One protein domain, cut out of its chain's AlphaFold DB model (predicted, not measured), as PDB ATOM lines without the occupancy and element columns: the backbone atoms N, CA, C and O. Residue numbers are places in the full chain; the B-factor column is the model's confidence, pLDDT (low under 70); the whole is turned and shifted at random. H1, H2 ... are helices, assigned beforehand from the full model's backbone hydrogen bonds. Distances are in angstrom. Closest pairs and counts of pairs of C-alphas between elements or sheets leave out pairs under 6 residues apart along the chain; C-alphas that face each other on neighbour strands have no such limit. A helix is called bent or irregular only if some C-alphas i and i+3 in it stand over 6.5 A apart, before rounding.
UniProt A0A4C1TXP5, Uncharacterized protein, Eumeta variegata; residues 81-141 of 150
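What this domain is: This is residues 81 to 141 of the 150 residues of an uncharacterized protein of Eumeta variegata (UniProt A0A4C1TXP5). Three helices make an open, three-sided frame with few contacts between its sides: H1 and H2 run opposite ways, joined by a tight turn, and the long H3 runs across near the far end of H2, about perpendicular to it. The loop after H2 sticks out at residues 114 to 122, of which 121 and 122 belong to H3. The printed part has 61 residues with three named helices, in the order H1, H2, H3, and no named strand; the class is all helix. It is only just compact, close to loose, with a radius of gyration of the C-alphas of 12.6 A, and the C-alphas span 33 by 29 by 19 A.

Where its parts are: The printed part begins at Asn 81, one residue before H1. H1 holds residues 82 to 98, from C-alpha 82 at (10.701, 9.104, -22.611), and measures 25.1 A from first to last C-alpha. It has a kink of 27 degrees near residue 92, and it is irregular, with C-alphas 94 and 97 at 7.6 A. H2 holds residues 101 to 113, beginning at C-alpha 101 at (-5.949, 19.555, -8.023), and measures 18.4 A. H3, the longest helix, holds residues 121 to 141 and measures 30.8 A, ending at C-alpha 141 at (20.130, 17.464, -23.029).

How they stand to each other: H1 and H2 are close but not clearly touching, the closest C-alphas being those of Leu 96 and Asn 104, 7.0 A apart. Their lines stand at a shallow tilt of 24 degrees, and they run opposite ways. H2 and H3 are also close but not clearly touching, with their closest C-alphas, those of His 109 and Glu 124, 7.9 A apart. Their lines are about perpendicular, at 86 degrees. H1 and H3 are apart. In H2 every O i to N i+4 pair is within hydrogen-bond range, while in H1 it is 9 of 13 pairs and in H3 16 of 17.

The domain as a whole: The two C-alphas farthest apart in the domain are those of Gln 118 and Ala 141, at 34.0 A, and the first and last printed C-alphas, those of Asn 81 and Ala 141, are 15.5 A apart. The printed part has no cut. The link from H1 to H2 is tight, with 2 residues, and the link from H2 to H3 is short, with 7 residues. Residues 114 to 122 stand free; the body without them spans 32 by 25 by 15 A. The mean pLDDT of the printed part is 71.2, and residues 114 to 131 and 134 to 141 are under 70; the mean of H3 is 62.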
ATOM      1  N   ASN A  81       9.771   5.643 -19.316       73.88
ATOM      2  CA  ASN A  81      10.178   5.777 -20.716       73.88
ATOM      3  C   ASN A  81       9.852   7.170 -21.295       73.88
ATOM      4  O   ASN A  81       8.747   7.691 -21.189       73.88
ATOM      5  N   VAL A  82      10.816   7.772 -21.991       70.62
ATOM      6  CA  VAL A  82      10.701   9.104 -22.611       70.62
ATOM      7  C   VAL A  82       9.654   9.147 -23.723       70.62
ATOM      8  O   VAL A  82       8.991  10.168 -23.891       70.62
ATOM      9  N   SER A  83       9.471   8.060 -24.480       76.69
ATOM     10  CA  SER A  83       8.418   8.018 -25.503       76.69
ATOM     11  C   SER A  83       7.024   8.031 -24.875       76.69
ATOM     12  O   SER A  83       6.112   8.651 -25.416       76.69
ATOM     13  N   GLU A  84       6.874   7.402 -23.709       78.50
ATOM     14  CA  GLU A  84       5.632   7.401 -22.931       78.50
ATOM     15  C   GLU A  84       5.384   8.763 -22.269       78.50
ATOM     16  O   GLU A  84       4.236   9.180 -22.156       78.50
ATOM     17  N   TRP A  85       6.439   9.514 -21.921       79.06
ATOM     18  CA  TRP A  85       6.317  10.846 -21.307       79.06
ATOM     19  C   TRP A  85       5.551  11.836 -22.184       79.06
ATOM     20  O   TRP A  85       4.744  12.617 -21.684       79.06
ATOM     21  N   ILE A  86       5.797  11.815 -23.494       81.56
ATOM     22  CA  ILE A  86       5.134  12.726 -24.434       81.56
ATOM     23  C   ILE A  86       3.632  12.438 -24.494       81.56
ATOM     24  O   ILE A  86       2.828  13.368 -24.434       81.56
ATOM     25  N   VAL A  87       3.261  11.157 -24.553       82.75
ATOM     26  CA  VAL A  87       1.860  10.715 -24.578       82.75
ATOM     27  C   VAL A  87       1.182  11.016 -23.242       82.75
ATOM     28  O   VAL A  87       0.116  11.625 -23.219       82.75
ATOM     29  N   PHE A  88       1.838  10.680 -22.130       84.44
ATOM     30  CA  PHE A  88       1.365  10.970 -20.780       84.44
ATOM     31  C   PHE A  88       1.103  12.463 -20.576       84.44
ATOM     32  O   PHE A  88       0.019  12.859 -20.154       84.44
ATOM     33  N   ARG A  89       2.074  13.314 -20.927       83.88
ATOM     34  CA  ARG A  89       1.957  14.769 -20.790       83.88
ATOM     35  C   ARG A  89       0.824  15.325 -21.650       83.88
ATOM     36  O   ARG A  89       0.138  16.233 -21.185       83.88
ATOM     37  N   ALA A  90       0.644  14.842 -22.878       84.31
ATOM     38  CA  ALA A  90      -0.449  15.290 -23.738       84.31
ATOM     39  C   ALA A  90      -1.811  14.993 -23.087       84.31
ATOM     40  O   ALA A  90      -2.576  15.915 -22.825       84.31
ATOM     41  N   VAL A  91      -2.035  13.736 -22.686       85.69
ATOM     42  CA  VAL A  91      -3.283  13.299 -22.036       85.69
ATOM     43  C   VAL A  91      -3.529  14.032 -20.711       85.69
ATOM     44  O   VAL A  91      -4.658  14.430 -20.417       85.69
ATOM     45  N   TYR A  92      -2.480  14.261 -19.915       86.19
ATOM     46  CA  TYR A  92      -2.581  15.038 -18.679       86.19
ATOM     47  C   TYR A  92      -3.072  16.465 -18.941       86.19
ATOM     48  O   TYR A  92      -4.018  16.908 -18.301       86.19
ATOM     49  N   ASN A  93      -2.460  17.184 -19.889       85.19
ATOM     50  CA  ASN A  93      -2.835  18.571 -20.175       85.19
ATOM     51  C   ASN A  93      -4.241  18.678 -20.774       85.19
ATOM     52  O   ASN A  93      -4.988  19.572 -20.383       85.19
ATOM     53  N   ASP A  94      -4.620  17.751 -21.654       84.81
ATOM     54  CA  ASP A  94      -5.951  17.721 -22.269       84.81
ATOM     55  C   ASP A  94      -7.062  17.522 -21.227       84.81
ATOM     56  O   ASP A  94      -8.173  18.027 -21.381       84.81
ATOM     57  N   THR A  95      -6.754  16.812 -20.137       83.75
ATOM     58  CA  THR A  95      -7.712  16.495 -19.068       83.75
ATOM     59  C   THR A  95      -7.525  17.322 -17.796       83.75
ATOM     60  O   THR A  95      -8.326  17.191 -16.875       83.75
ATOM     61  N   LEU A  96      -6.519  18.201 -17.727       82.38
ATOM     62  CA  LEU A  96      -6.146  18.938 -16.513       82.38
ATOM     63  C   LEU A  96      -7.317  19.741 -15.932       82.38
ATOM     64  O   LEU A  96      -7.568  19.697 -14.731       82.38
ATOM     65  N   GLY A  97      -8.051  20.449 -16.796       80.31
ATOM     66  CA  GLY A  97      -9.178  21.300 -16.403       80.31
ATOM     67  C   GLY A  97     -10.468  20.546 -16.065       80.31
ATOM     68  O   GLY A  97     -11.447  21.178 -15.679       80.31
ATOM     69  N   LEU A  98     -10.491  19.219 -16.228       80.56
ATOM     70  CA  LEU A  98     -11.663  18.385 -15.944       80.56
ATOM     71  C   LEU A  98     -11.713  17.915 -14.484       80.56
ATOM     72  O   LEU A  98     -12.760  17.470 -14.021       80.56
ATOM     73  N   PHE A  99     -10.598  18.014 -13.760       79.25
ATOM     74  CA  PHE A  99     -10.451  17.493 -12.406       79.25
ATOM     75  C   PHE A  99      -9.892  18.564 -11.470       79.25
ATOM     76  O   PHE A  99      -9.163  19.461 -11.891       79.25
ATOM     77  N   SER A 100     -10.228  18.469 -10.182       80.38
ATOM     78  CA  SER A 100      -9.603  19.306  -9.156       80.38
ATOM     79  C   SER A 100      -8.145  18.904  -8.927       80.38
ATOM     80  O   SER A 100      -7.742  17.783  -9.241       80.38
ATOM     81  N   ASP A 101      -7.368  19.792  -8.309       77.31
ATOM     82  CA  ASP A 101      -5.949  19.555  -8.023       77.31
ATOM     83  C   ASP A 101      -5.716  18.262  -7.230       77.31
ATOM     84  O   ASP A 101      -4.839  17.475  -7.578       77.31
ATOM     85  N   VAL A 102      -6.556  17.982  -6.226       75.88
ATOM     86  CA  VAL A 102      -6.475  16.754  -5.414       75.88
ATOM     87  C   VAL A 102      -6.666  15.499  -6.270       75.88
ATOM     88  O   VAL A 102      -5.914  14.536  -6.140       75.88
ATOM     89  N   HIS A 103      -7.629  15.516  -7.194       79.75
ATOM     90  CA  HIS A 103      -7.831  14.401  -8.114       79.75
ATOM     91  C   HIS A 103      -6.677  14.276  -9.110       79.75
ATOM     92  O   HIS A 103      -6.230  13.168  -9.383       79.75
ATOM     93  N   ASN A 104      -6.158  15.388  -9.632       83.81
ATOM     94  CA  ASN A 104      -5.015  15.369 -10.544       83.81
ATOM     95  C   ASN A 104      -3.765  14.768  -9.890       83.81
ATOM     96  O   ASN A 104      -3.065  13.990 -10.537       83.81
ATOM     97  N   VAL A 105      -3.529  15.043  -8.605       80.75
ATOM     98  CA  VAL A 105      -2.455  14.403  -7.834       80.75
ATOM     99  C   VAL A 105      -2.679  12.893  -7.744       80.75
ATOM    100  O   VAL A 105      -1.810  12.131  -8.162       80.75
ATOM    101  N   ALA A 106      -3.855  12.440  -7.303       80.69
ATOM    102  CA  ALA A 106      -4.151  11.007  -7.193       80.69
ATOM    103  C   ALA A 106      -4.001  10.264  -8.535       80.69
ATOM    104  O   ALA A 106      -3.468   9.156  -8.594       80.69
ATOM    105  N   ARG A 107      -4.414  10.901  -9.636       85.44
ATOM    106  CA  ARG A 107      -4.277  10.364 -10.995       85.44
ATOM    107  C   ARG A 107      -2.811  10.205 -11.420       85.44
ATOM    108  O   ARG A 107      -2.465   9.196 -12.032       85.44
ATOM    109  N   ILE A 108      -1.950  11.176 -11.095       84.19
ATOM    110  CA  ILE A 108      -0.503  11.080 -11.347       84.19
ATOM    111  C   ILE A 108       0.098   9.944 -10.518       84.19
ATOM    112  O   ILE A 108       0.825   9.125 -11.070       84.19
ATOM    113  N   HIS A 109      -0.239   9.849  -9.229       80.88
ATOM    114  CA  HIS A 109       0.257   8.779  -8.359       80.88
ATOM    115  C   HIS A 109      -0.110   7.396  -8.900       80.88
ATOM    116  O   HIS A 109       0.766   6.552  -9.068       80.88
ATOM    117  N   LYS A 110      -1.373   7.188  -9.288       81.81
ATOM    118  CA  LYS A 110      -1.830   5.929  -9.893       81.81
ATOM    119  C   LYS A 110      -1.044   5.571 -11.159       81.81
ATOM    120  O   LYS A 110      -0.661   4.419 -11.348       81.81
ATOM    121  N   ALA A 111      -0.771   6.551 -12.018       82.19
ATOM    122  CA  ALA A 111      -0.029   6.318 -13.251       82.19
ATOM    123  C   ALA A 111       1.466   6.030 -13.032       82.19
ATOM    124  O   ALA A 111       2.073   5.353 -13.861       82.19
ATOM    125  N   LEU A 112       2.053   6.537 -11.942       77.62
ATOM    126  CA  LEU A 112       3.454   6.312 -11.577       77.62
ATOM    127  C   LEU A 112       3.668   5.012 -10.788       77.62
ATOM    128  O   LEU A 112       4.702   4.375 -10.964       77.62
ATOM    129  N   SER A 113       2.716   4.616  -9.938       71.88
ATOM    130  CA  SER A 113       2.843   3.430  -9.075       71.88
ATOM    131  C   SER A 113       2.531   2.106  -9.781       71.88
ATOM    132  O   SER A 113       2.934   1.053  -9.291       71.88
ATOM    133  N   GLY A 114       1.856   2.130 -10.938       64.00
ATOM    134  CA  GLY A 114       1.339   0.906 -11.563       64.00
ATOM    135  C   GLY A 114       0.254   0.235 -10.706       64.00
ATOM    136  O   GLY A 114      -0.034   0.675  -9.597       64.00
ATOM    137  N   GLU A 115      -0.387  -0.817 -11.219       56.41
ATOM    138  CA  GLU A 115      -1.514  -1.486 -10.535       56.41
ATOM    139  C   GLU A 115      -1.130  -2.232  -9.237       56.41
ATOM    140  O   GLU A 115      -2.025  -2.608  -8.482       56.41
ATOM    141  N   ASP A 116       0.165  -2.374  -8.918       51.81
ATOM    142  CA  ASP A 116       0.629  -3.385  -7.952       51.81
ATOM    143  C   ASP A 116       1.384  -2.846  -6.719       51.81
ATOM    144  O   ASP A 116       1.805  -3.640  -5.876       51.81
ATOM    145  N   SER A 117       1.604  -1.533  -6.570       53.50
ATOM    146  CA  SER A 117       2.465  -1.031  -5.484       53.50
ATOM    147  C   SER A 117       1.659  -0.551  -4.271       53.50
ATOM    148  O   SER A 117       1.255   0.608  -4.196       53.50
ATOM    149  N   GLN A 118       1.454  -1.455  -3.309       50.31
ATOM    150  CA  GLN A 118       1.039  -1.120  -1.944       50.31
ATOM    151  C   GLN A 118       2.160  -0.367  -1.208       50.31
ATOM    152  O   GLN A 118       3.320  -0.773  -1.259       50.31
ATOM    153  N   ASP A 119       1.764   0.707  -0.526       54.59
ATOM    154  CA  ASP A 119       2.397   1.332   0.637       54.59
ATOM    155  C   ASP A 119       3.881   1.713   0.539       54.59
ATOM    156  O   ASP A 119       4.769   0.879   0.703       54.59
ATOM    157  N   THR A 120       4.167   3.015   0.396       47.59
ATOM    158  CA  THR A 120       5.179   3.714   1.221       47.59
ATOM    159  C   THR A 120       5.243   5.206   0.880       47.59
ATOM    160  O   THR A 120       5.769   5.595  -0.162       47.59
ATOM    161  N   ASP A 121       4.818   6.049   1.818       56.03
ATOM    162  CA  ASP A 121       4.875   7.522   1.757       56.03
ATOM    163  C   ASP A 121       6.301   8.060   1.469       56.03
ATOM    164  O   ASP A 121       6.499   9.126   0.884       56.03
ATOM    165  N   GLU A 122       7.324   7.279   1.828       52.84
ATOM    166  CA  GLU A 122       8.744   7.547   1.560       52.84
ATOM    167  C   GLU A 122       9.148   7.232   0.102       52.84
ATOM    168  O   GLU A 122       9.996   7.910  -0.487       52.84
ATOM    169  N   HIS A 123       8.537   6.216  -0.516       55.88
ATOM    170  CA  HIS A 123       8.830   5.803  -1.891       55.88
ATOM    171  C   HIS A 123       8.231   6.785  -2.907       55.88
ATOM    172  O   HIS A 123       8.844   7.049  -3.945       55.88
ATOM    173  N   GLU A 124       7.100   7.415  -2.580       56.19
ATOM    174  CA  GLU A 124       6.449   8.422  -3.426       56.19
ATOM    175  C   GLU A 124       7.301   9.683  -3.618       56.19
ATOM    176  O   GLU A 124       7.445  10.184  -4.738       56.19
ATOM    177  N   LEU A 125       7.925  10.176  -2.543       56.84
ATOM    178  CA  LEU A 125       8.816  11.339  -2.584       56.84
ATOM    179  C   LEU A 125      10.113  11.034  -3.339       56.84
ATOM    180  O   LEU A 125      10.585  11.866  -4.120       56.84
ATOM    181  N   VAL A 126      10.672   9.836  -3.157       60.38
ATOM    182  CA  VAL A 126      11.877   9.395  -3.874       60.38
ATOM    183  C   VAL A 126      11.586   9.193  -5.361       60.38
ATOM    184  O   VAL A 126      12.361   9.664  -6.196       60.38
ATOM    185  N   MET A 127      10.462   8.569  -5.726       61.09
ATOM    186  CA  MET A 127      10.051   8.420  -7.125       61.09
ATOM    187  C   MET A 127       9.735   9.766  -7.776       61.09
ATOM    188  O   MET A 127      10.216  10.022  -8.879       61.09
ATOM    189  N   SER A 128       9.030  10.665  -7.082       63.53
ATOM    190  CA  SER A 128       8.732  12.020  -7.569       63.53
ATOM    191  C   SER A 128       9.998  12.858  -7.756       63.53
ATOM    192  O   SER A 128      10.160  13.533  -8.773       63.53
ATOM    193  N   SER A 129      10.941  12.779  -6.813       64.62
ATOM    194  CA  SER A 129      12.243  13.450  -6.903       64.62
ATOM    195  C   SER A 129      13.075  12.906  -8.065       64.62
ATOM    196  O   SER A 129      13.576  13.674  -8.891       64.62
ATOM    197  N   ASN A 130      13.155  11.581  -8.208       66.38
ATOM    198  CA  ASN A 130      13.850  10.935  -9.321       66.38
ATOM    199  C   ASN A 130      13.206  11.269 -10.668       66.38
ATOM    200  O   ASN A 130      13.915  11.509 -11.645       66.38
ATOM    201  N   PHE A 131      11.877  11.338 -10.719       67.50
ATOM    202  CA  PHE A 131      11.112  11.728 -11.894       67.50
ATOM    203  C   PHE A 131      11.409  13.172 -12.309       67.50
ATOM    204  O   PHE A 131      11.842  13.402 -13.441       67.50
ATOM    205  N   LEU A 132      11.269  14.140 -11.397       70.50
ATOM    206  CA  LEU A 132      11.552  15.549 -11.680       70.50
ATOM    207  C   LEU A 132      13.014  15.758 -12.085       70.50
ATOM    208  O   LEU A 132      13.292  16.474 -13.047       70.50
ATOM    209  N   ASN A 133      13.948  15.081 -11.413       70.38
ATOM    210  CA  ASN A 133      15.369  15.158 -11.730       70.38
ATOM    211  C   ASN A 133      15.666  14.536 -13.109       70.38
ATOM    212  O   ASN A 133      16.403  15.102 -13.916       70.38
ATOM    213  N   LYS A 134      15.040  13.405 -13.454       65.88
ATOM    214  CA  LYS A 134      15.213  12.761 -14.765       65.88
ATOM    215  C   LYS A 134      14.590  13.569 -15.904       65.88
ATOM    216  O   LYS A 134      15.212  13.672 -16.960       65.88
ATOM    217  N   VAL A 135      13.429  14.190 -15.694       64.00
ATOM    218  CA  VAL A 135      12.819  15.123 -16.660       64.00
ATOM    219  C   VAL A 135      13.709  16.354 -16.848       64.00
ATOM    220  O   VAL A 135      14.007  16.719 -17.985       64.00
ATOM    221  N   ALA A 136      14.210  16.953 -15.764       67.19
ATOM    222  CA  ALA A 136      15.096  18.115 -15.823       67.19
ATOM    223  C   ALA A 136      16.396  17.824 -16.593       67.19
ATOM    224  O   ALA A 136      16.786  18.592 -17.478       67.19
ATOM    225  N   ASN A 137      17.031  16.683 -16.321       66.38
ATOM    226  CA  ASN A 137      18.252  16.263 -17.009       66.38
ATOM    227  C   ASN A 137      18.030  16.045 -18.515       66.38
ATOM    228  O   ASN A 137      18.881  16.406 -19.327       66.38
ATOM    229  N   GLN A 138      16.869  15.521 -18.916       61.16
ATOM    230  CA  GLN A 138      16.569  15.273 -20.329       61.16
ATOM    231  C   GLN A 138      16.098  16.515 -21.092       61.16
ATOM    232  O   GLN A 138      16.483  16.698 -22.247       61.16
ATOM    233  N   CYS A 139      15.357  17.425 -20.453       58.06
ATOM    234  CA  CYS A 139      15.085  18.752 -21.015       58.06
ATOM    235  C   CYS A 139      16.381  19.547 -21.249       58.06
ATOM    236  O   CYS A 139      16.483  20.280 -22.229       58.06
ATOM    237  N   SER A 140      17.385  19.357 -20.391       60.94
ATOM    238  CA  SER A 140      18.692  20.011 -20.516       60.94
ATOM    239  C   SER A 140      19.540  19.431 -21.654       60.94
ATOM    240  O   SER A 140      20.256  20.170 -22.324       60.94
ATOM    241  N   ALA A 141      19.430  18.125 -21.923       53.19
ATOM    242  CA  ALA A 141      20.130  17.464 -23.029       53.19
ATOM    243  C   ALA A 141      19.599  17.867 -24.419       53.19
ATOM    244  O   ALA A 141      20.317  17.759 -25.410       53.19
TER     245      ALA A 141